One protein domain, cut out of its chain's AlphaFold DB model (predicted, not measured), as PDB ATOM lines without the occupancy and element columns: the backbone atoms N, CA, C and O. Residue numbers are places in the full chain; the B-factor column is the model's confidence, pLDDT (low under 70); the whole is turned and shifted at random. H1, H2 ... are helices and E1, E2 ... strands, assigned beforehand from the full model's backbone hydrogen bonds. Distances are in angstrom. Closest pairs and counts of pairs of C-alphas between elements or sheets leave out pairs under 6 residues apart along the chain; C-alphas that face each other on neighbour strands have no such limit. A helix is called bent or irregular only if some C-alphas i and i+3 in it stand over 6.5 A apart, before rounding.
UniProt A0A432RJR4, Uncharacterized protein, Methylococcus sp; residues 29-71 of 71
ATOM      1  N   ASN A  29      61.010 -17.575  39.164       90.25
ATOM      2  CA  ASN A  29      59.952 -18.318  39.847       90.25
ATOM      3  C   ASN A  29      58.717 -18.412  38.945       90.25
ATOM      4  O   ASN A  29      57.837 -17.555  39.013       90.25
ATOM      5  N   GLN A  30      58.655 -19.453  38.117       84.75
ATOM      6  CA  GLN A  30      57.625 -19.608  37.082       84.75
ATOM      7  C   GLN A  30      56.191 -19.696  37.644       84.75
ATOM      8  O   GLN A  30      55.244 -19.223  37.006       84.75
ATOM      9  N   ASP A  31      56.039 -20.209  38.867       88.69
ATOM     10  CA  ASP A  31      54.747 -20.347  39.556       88.69
ATOM     11  C   ASP A  31      54.260 -19.047  40.209       88.69
ATOM     12  O   ASP A  31      53.109 -18.948  40.645       88.69
ATOM     13  N   ARG A  32      55.118 -18.021  40.295       92.69
ATOM     14  CA  ARG A  32      54.738 -16.742  40.894       92.69
ATOM     15  C   ARG A  32      53.736 -16.037  39.986       92.69
ATOM     16  O   ARG A  32      54.041 -15.701  38.849       92.69
ATOM     17  N   SER A  33      52.556 -15.748  40.527       93.19
ATOM     18  CA  SER A  33      51.589 -14.887  39.850       93.19
ATOM     19  C   SER A  33      52.018 -13.422  39.932       93.19
ATOM     20  O   SER A  33      52.310 -12.917  41.020       93.19
ATOM     21  N   HIS A  34      51.984 -12.729  38.791       94.81
ATOM     22  CA  HIS A  34      52.180 -11.275  38.695       94.81
ATOM     23  C   HIS A  34      50.864 -10.534  38.410       94.81
ATOM     24  O   HIS A  34      50.859  -9.395  37.940       94.81
ATOM     25  N   GLY A  35      49.734 -11.189  38.694       96.38
ATOM     26  CA  GLY A  35      48.386 -10.671  38.473       96.38
ATOM     27  C   GLY A  35      47.717 -11.219  37.213       96.38
ATOM     28  O   GLY A  35      48.311 -11.947  36.420       96.38
ATOM     29  N   ARG A  36      46.446 -10.855  37.034       96.25
ATOM     30  CA  ARG A  36      45.599 -11.326  35.929       96.25
ATOM     31  C   ARG A  36      45.781 -10.471  34.675       96.25
ATOM     32  O   ARG A  36      45.946  -9.252  34.767       96.25
ATOM     33  N   HIS A  37      45.712 -11.096  33.503       96.81
ATOM     34  CA  HIS A  37      45.720 -10.425  32.208       96.81
ATOM     35  C   HIS A  37      44.374 -10.577  31.505       96.81
ATOM     36  O   HIS A  37      43.933 -11.695  31.243       96.81
ATOM     37  N   PHE A  38      43.746  -9.450  31.184       96.38
ATOM     38  CA  PHE A  38      42.480  -9.388  30.465       96.38
ATOM     39  C   PHE A  38      42.656  -8.628  29.159       96.38
ATOM     40  O   PHE A  38      43.432  -7.669  29.090       96.38
ATOM     41  N   ARG A  39      41.905  -9.039  28.142       94.81
ATOM     42  CA  ARG A  39      41.758  -8.296  26.898       94.81
ATOM     43  C   ARG A  39      40.951  -7.025  27.153       94.81
ATOM     44  O   ARG A  39      39.874  -7.079  27.733       94.81
ATOM     45  N   SER A  40      41.463  -5.889  26.692       92.38
ATOM     46  CA  SER A  40      40.891  -4.564  26.972       92.38
ATOM     47  C   SER A  40      39.515  -4.311  26.355       92.38
ATOM     48  O   SER A  40      38.819  -3.402  26.792       92.38
ATOM     49  N   THR A  41      39.130  -5.062  25.322       93.56
ATOM     50  CA  THR A  41      37.899  -4.805  24.561       93.56
ATOM     51  C   THR A  41      36.672  -5.522  25.109       93.56
ATOM     52  O   THR A  41      35.557  -5.134  24.775       93.56
ATOM     53  N   ASP A  42      36.849  -6.580  25.898       91.94
ATOM     54  CA  ASP A  42      35.748  -7.475  26.267       91.94
ATOM     55  C   ASP A  42      36.021  -8.359  27.495       91.94
ATOM     56  O   ASP A  42      35.386  -9.405  27.658       91.94
ATOM     57  N   ASP A  43      37.015  -7.991  28.302       92.69
ATOM     58  CA  ASP A  43      37.409  -8.690  29.523       92.69
ATOM     59  C   ASP A  43      37.718 -10.188  29.337       92.69
ATOM     60  O   ASP A  43      37.648 -10.976  30.286       92.69
ATOM     61  N   TYR A  44      38.110 -10.620  28.129       94.88
ATOM     62  CA  TYR A  44      38.551 -11.999  27.938       94.88
ATOM     63  C   TYR A  44      39.821 -12.263  28.756       94.88
ATOM     64  O   TYR A  44      40.872 -11.668  28.521       94.88
ATOM     65  N   TYR A  45      39.721 -13.158  29.738       96.19
ATOM     66  CA  TYR A  45      40.827 -13.488  30.631       96.19
ATOM     67  C   TYR A  45      41.836 -14.407  29.931       96.19
ATOM     68  O   TYR A  45      41.568 -15.587  29.688       96.19
ATOM     69  N   TYR A  46      43.014 -13.857  29.636       96.12
ATOM     70  CA  TYR A  46      44.118 -14.594  29.031       96.12
ATOM     71  C   TYR A  46      44.783 -15.532  30.033       96.12
ATOM     72  O   TYR A  46      45.109 -16.661  29.689       96.12
ATOM     73  N   GLY A  47      44.953 -15.117  31.286       95.50
ATOM     74  CA  GLY A  47      45.638 -15.914  32.299       95.50
ATOM     75  C   GLY A  47      46.459 -15.053  33.251       95.50
ATOM     76  O   GLY A  47      46.351 -13.825  33.260       95.50
ATOM     77  N   GLN A  48      47.296 -15.701  34.053       96.38
ATOM     78  CA  GLN A  48      48.218 -15.003  34.940       96.38
ATOM     79  C   GLN A  48      49.401 -14.464  34.133       96.38
ATOM     80  O   GLN A  48      50.051 -15.206  33.396       96.38
ATOM     81  N   LYS A  49      49.707 -13.178  34.298       96.88
ATOM     82  CA  LYS A  49      50.926 -12.567  33.755       96.88
ATOM     83  C   LYS A  49      52.140 -13.271  34.377       96.88
ATOM     84  O   LYS A  49      52.166 -13.398  35.600       96.88
ATOM     85  N   TRP A  50      53.144 -13.748  33.639       96.12
ATOM     86  CA  TRP A  50      53.304 -13.898  32.179       96.12
ATOM     87  C   TRP A  50      53.530 -15.377  31.854       96.12
ATOM     88  O   TRP A  50      54.558 -15.783  31.313       96.12
ATOM     89  N   GLN A  51      52.591 -16.206  32.306       96.19
ATOM     90  CA  GLN A  51      52.725 -17.656  32.268       96.19
ATOM     91  C   GLN A  51      52.440 -18.224  30.872       96.19
ATOM     92  O   GLN A  51      51.789 -17.606  30.031       96.19
ATOM     93  N   CYS A  52      52.887 -19.456  30.636       95.06
ATOM     94  CA  CYS A  52      52.735 -20.134  29.349       95.06
ATOM     95  C   CYS A  52      51.273 -20.217  28.876       95.06
ATOM     96  O   CYS A  52      50.990 -19.970  27.705       95.06
ATOM     97  N   VAL A  53      50.332 -20.498  29.785       95.25
ATOM     98  CA  VAL A  53      48.897 -20.564  29.461       95.25
ATOM     99  C   VAL A  53      48.351 -19.195  29.052       95.25
ATOM    100  O   VAL A  53      47.537 -19.124  28.135       95.25
ATOM    101  N   GLU A  54      48.823 -18.114  29.683       96.50
ATOM    102  CA  GLU A  54      48.450 -16.746  29.312       96.50
ATOM    103  C   GLU A  54      48.864 -16.438  27.875       96.50
ATOM    104  O   GLU A  54      48.027 -16.015  27.076       96.50
ATOM    105  N   PHE A  55      50.116 -16.732  27.522       97.00
ATOM    106  CA  PHE A  55      50.618 -16.510  26.170       97.00
ATOM    107  C   PHE A  55      49.839 -17.319  25.126       97.00
ATOM    108  O   PHE A  55      49.426 -16.768  24.107       97.00
ATOM    109  N   VAL A  56      49.596 -18.608  25.381       96.81
ATOM    110  CA  VAL A  56      48.868 -19.477  24.444       96.81
ATOM    111  C   VAL A  56      47.438 -18.974  24.230       96.81
ATOM    112  O   VAL A  56      47.005 -18.830  23.087       96.81
ATOM    113  N   LYS A  57      46.708 -18.641  25.302       96.56
ATOM    114  CA  LYS A  57      45.343 -18.104  25.190       96.56
ATOM    115  C   LYS A  57      45.311 -16.775  24.440       96.56
ATOM    116  O   LYS A  57      44.447 -16.583  23.583       96.56
ATOM    117  N   ARG A  58      46.261 -15.879  24.722       97.00
ATOM    118  CA  ARG A  58      46.381 -14.592  24.028       97.00
ATOM    119  C   ARG A  58      46.694 -14.763  22.544       97.00
ATOM    120  O   ARG A  58      46.012 -14.169  21.717       97.00
ATOM    121  N   PHE A  59      47.642 -15.633  22.199       97.62
ATOM    122  CA  PHE A  59      47.980 -15.941  20.810       97.62
ATOM    123  C   PHE A  59      46.764 -16.448  20.021       97.62
ATOM    124  O   PHE A  59      46.470 -15.934  18.944       97.62
ATOM    125  N   TYR A  60      46.017 -17.414  20.562       96.88
ATOM    126  CA  TYR A  60      44.829 -17.933  19.878       96.88
ATOM    127  C   TYR A  60      43.724 -16.878  19.740       96.88
ATOM    128  O   TYR A  60      43.070 -16.807  18.699       96.88
ATOM    129  N   ALA A  61      43.541 -16.023  20.744       95.62
ATOM    130  CA  ALA A  61      42.539 -14.969  20.681       95.62
ATOM    131  C   ALA A  61      42.885 -13.874  19.659       95.62
ATOM    132  O   ALA A  61      41.984 -13.396  18.971       95.62
ATOM    133  N   GLU A  62      44.157 -13.476  19.564       94.69
ATOM    134  CA  GLU A  62      44.607 -12.359  18.718       94.69
ATOM    135  C   GLU A  62      44.899 -12.782  17.273       94.69
ATOM    136  O   GLU A  62      44.565 -12.049  16.345       94.69
ATOM    137  N   VAL A  63      45.488 -13.966  17.068       96.50
ATOM    138  CA  VAL A  63      45.937 -14.428  15.741       96.50
ATOM    139  C   VAL A  63      44.931 -15.380  15.101       96.50
ATOM    140  O   VAL A  63      44.677 -15.302  13.903       96.50
ATOM    141  N   MET A  64      44.335 -16.273  15.895       95.00
ATOM    142  CA  MET A  64      43.445 -17.327  15.389       95.00
ATOM    143  C   MET A  64      41.958 -16.975  15.533       95.00
ATOM    144  O   MET A  64      41.108 -17.778  15.153       95.00
ATOM    145  N   ASN A  65      41.633 -15.809  16.110       93.81
ATOM    146  CA  ASN A  65      40.269 -15.409  16.472       93.81
ATOM    147  C   ASN A  65      39.510 -16.514  17.245       93.81
ATOM    148  O   ASN A  65      38.313 -16.735  17.060       93.81
ATOM    149  N   HIS A  66      40.230 -17.244  18.101       94.88
ATOM    150  CA  HIS A  66      39.724 -18.392  18.840       94.88
ATOM    151  C   HIS A  66      39.864 -18.160  20.345       94.88
ATOM    152  O   HIS A  66      40.960 -17.923  20.852       94.88
ATOM    153  N   ARG A  67      38.754 -18.272  21.081       94.00
ATOM    154  CA  ARG A  67      38.770 -18.227  22.545       94.00
ATOM    155  C   ARG A  67      38.843 -19.631  23.113       94.00
ATOM    156  O   ARG A  67      37.933 -20.429  22.907       94.00
ATOM    157  N   MET A  68      39.871 -19.883  23.914       93.25
ATOM    158  CA  MET A  68      39.910 -21.087  24.732       93.25
ATOM    159  C   MET A  68      38.888 -20.987  25.873       93.25
ATOM    160  O   MET A  68      38.793 -19.918  26.496       93.25
ATOM    161  N   PRO A  69      38.159 -22.078  26.171       86.94
ATOM    162  CA  PRO A  69      37.212 -22.123  27.273       86.94
ATOM    163  C   PRO A  69      37.905 -21.922  28.624       86.94
ATOM    164  O   PRO A  69      39.105 -22.174  28.796       86.94
ATOM    165  N   HIS A  70      37.130 -21.427  29.584       74.88
ATOM    166  CA  HIS A  70      37.536 -21.415  30.981       74.88
ATOM    167  C   HIS A  70      37.265 -22.785  31.616       74.88
ATOM    168  O   HIS A  70      36.232 -23.371  31.292       74.88
ATOM    169  N   PRO A  71      38.172 -23.299  32.468       59.78
ATOM    170  CA  PRO A  71      37.850 -24.379  33.397       59.78
ATOM    171  C   PRO A  71      36.739 -23.974  34.369       59.78
ATOM    172  O   PRO A  71      36.675 -22.766  34.706       59.78
TER     173      PRO A  71
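AT A GLANCE: This is residues 29 to 71 of the 71 residues of an uncharacterized protein of Methylococcus sp (UniProt A0A432RJR4). A short two-stranded hairpin, E1 and E2, has a single helix, H1, packed on it mainly through E2, while E1 is the strand farther from the helix. Residues 29 to 35 run in to E1 from one end of the elongated outline, and residues 64 to 71 fold back from the last turn of H1 as a tail. The printed part has 43 residues with two named strands and one named helix, in the order E1, E2, H1; the sheet has the order E1 - E2 and is antiparallel. The class is mixed, helices and strands, with under half of the printed residues in named elements, since these hold 12 in the helix and 7 in the strands. The whole is compact, with a radius of gyration of the C-alphas of 10.2 A, and its C-alphas span 31 by 19 by 16 A along their three main axes.

HOW THE PARTS SIT: The printed part begins at Asn 29, and its first named element is the strand E1, residues 36 to 38. After a short link, residues 39 to 44, comes the strand E2, residues 45 to 48. E1 and E2 form a hairpin: they are antiparallel neighbours, with 156 degrees between their N-to-C directions. The C-alphas of 36 and 48 face each other at 4.6 A, those of 37 and 46 at 5.5 A, and those of 38 and 45 at 4.4 A. Two backbone pairs across the hairpin are within hydrogen-bond range: N of His 37 and O of Gly 47 at 2.8 A, and N of Tyr 46 and O of His 37, also at 2.8 A. A tight link, residues 49 to 51, leads from E2 to the helix H1, residues 52 to 63. E2 and H1 have 10 pairs of C-alphas within 8 A; their closest C-alphas are those of Gly 47 and Glu 54, 4.2 A apart, and their centres are 8.7 A apart. E1 and H1 have 1 pair of C-alphas within 8 A, that of His 37 and Glu 54 at 7.5 A, and their centres are 11.6 A apart. Within 10 A, H1 makes 20 pairs of C-alphas with E2 and 6 with E1, by its residues 53 to 61. In H1 every O i to N i+4 pair is within hydrogen-bond range.

IN THESE COORDINATES: E1 runs from Arg 36, with its C-alpha at (45.599, -11.326, 35.929), to Phe 38, and measures 6.6 A from first to last C-alpha. E2 runs from Tyr 45, with its C-alpha at (40.827, -13.488, 30.631), to Gln 48, and measures 8.7 A; with 4 residues it is the longest strand. H1 runs from Cys 52, with its C-alpha at (52.735, -20.134, 29.349), to Val 63, with its C-alpha at (45.937, -14.428, 15.741), a length of 16.2 A. H1 is neither bent nor irregular.

THE WHOLE: The two C-alphas farthest apart are those of Asn 29 and Asn 65, at 30.7 A. From the first printed C-alpha, that of Asn 29, to the last, that of Pro 71, the distance is 23.8 A. Pro 71 is the last residue of the full chain of 71 residues. The printed part has no cut, and neither of its two links is long. The mean pLDDT of the printed part is 93.3, and the means of E1, E2 and H1 are each 96. One printed residue, Pro 71, is under 70, where the confidence of this predicted model is low.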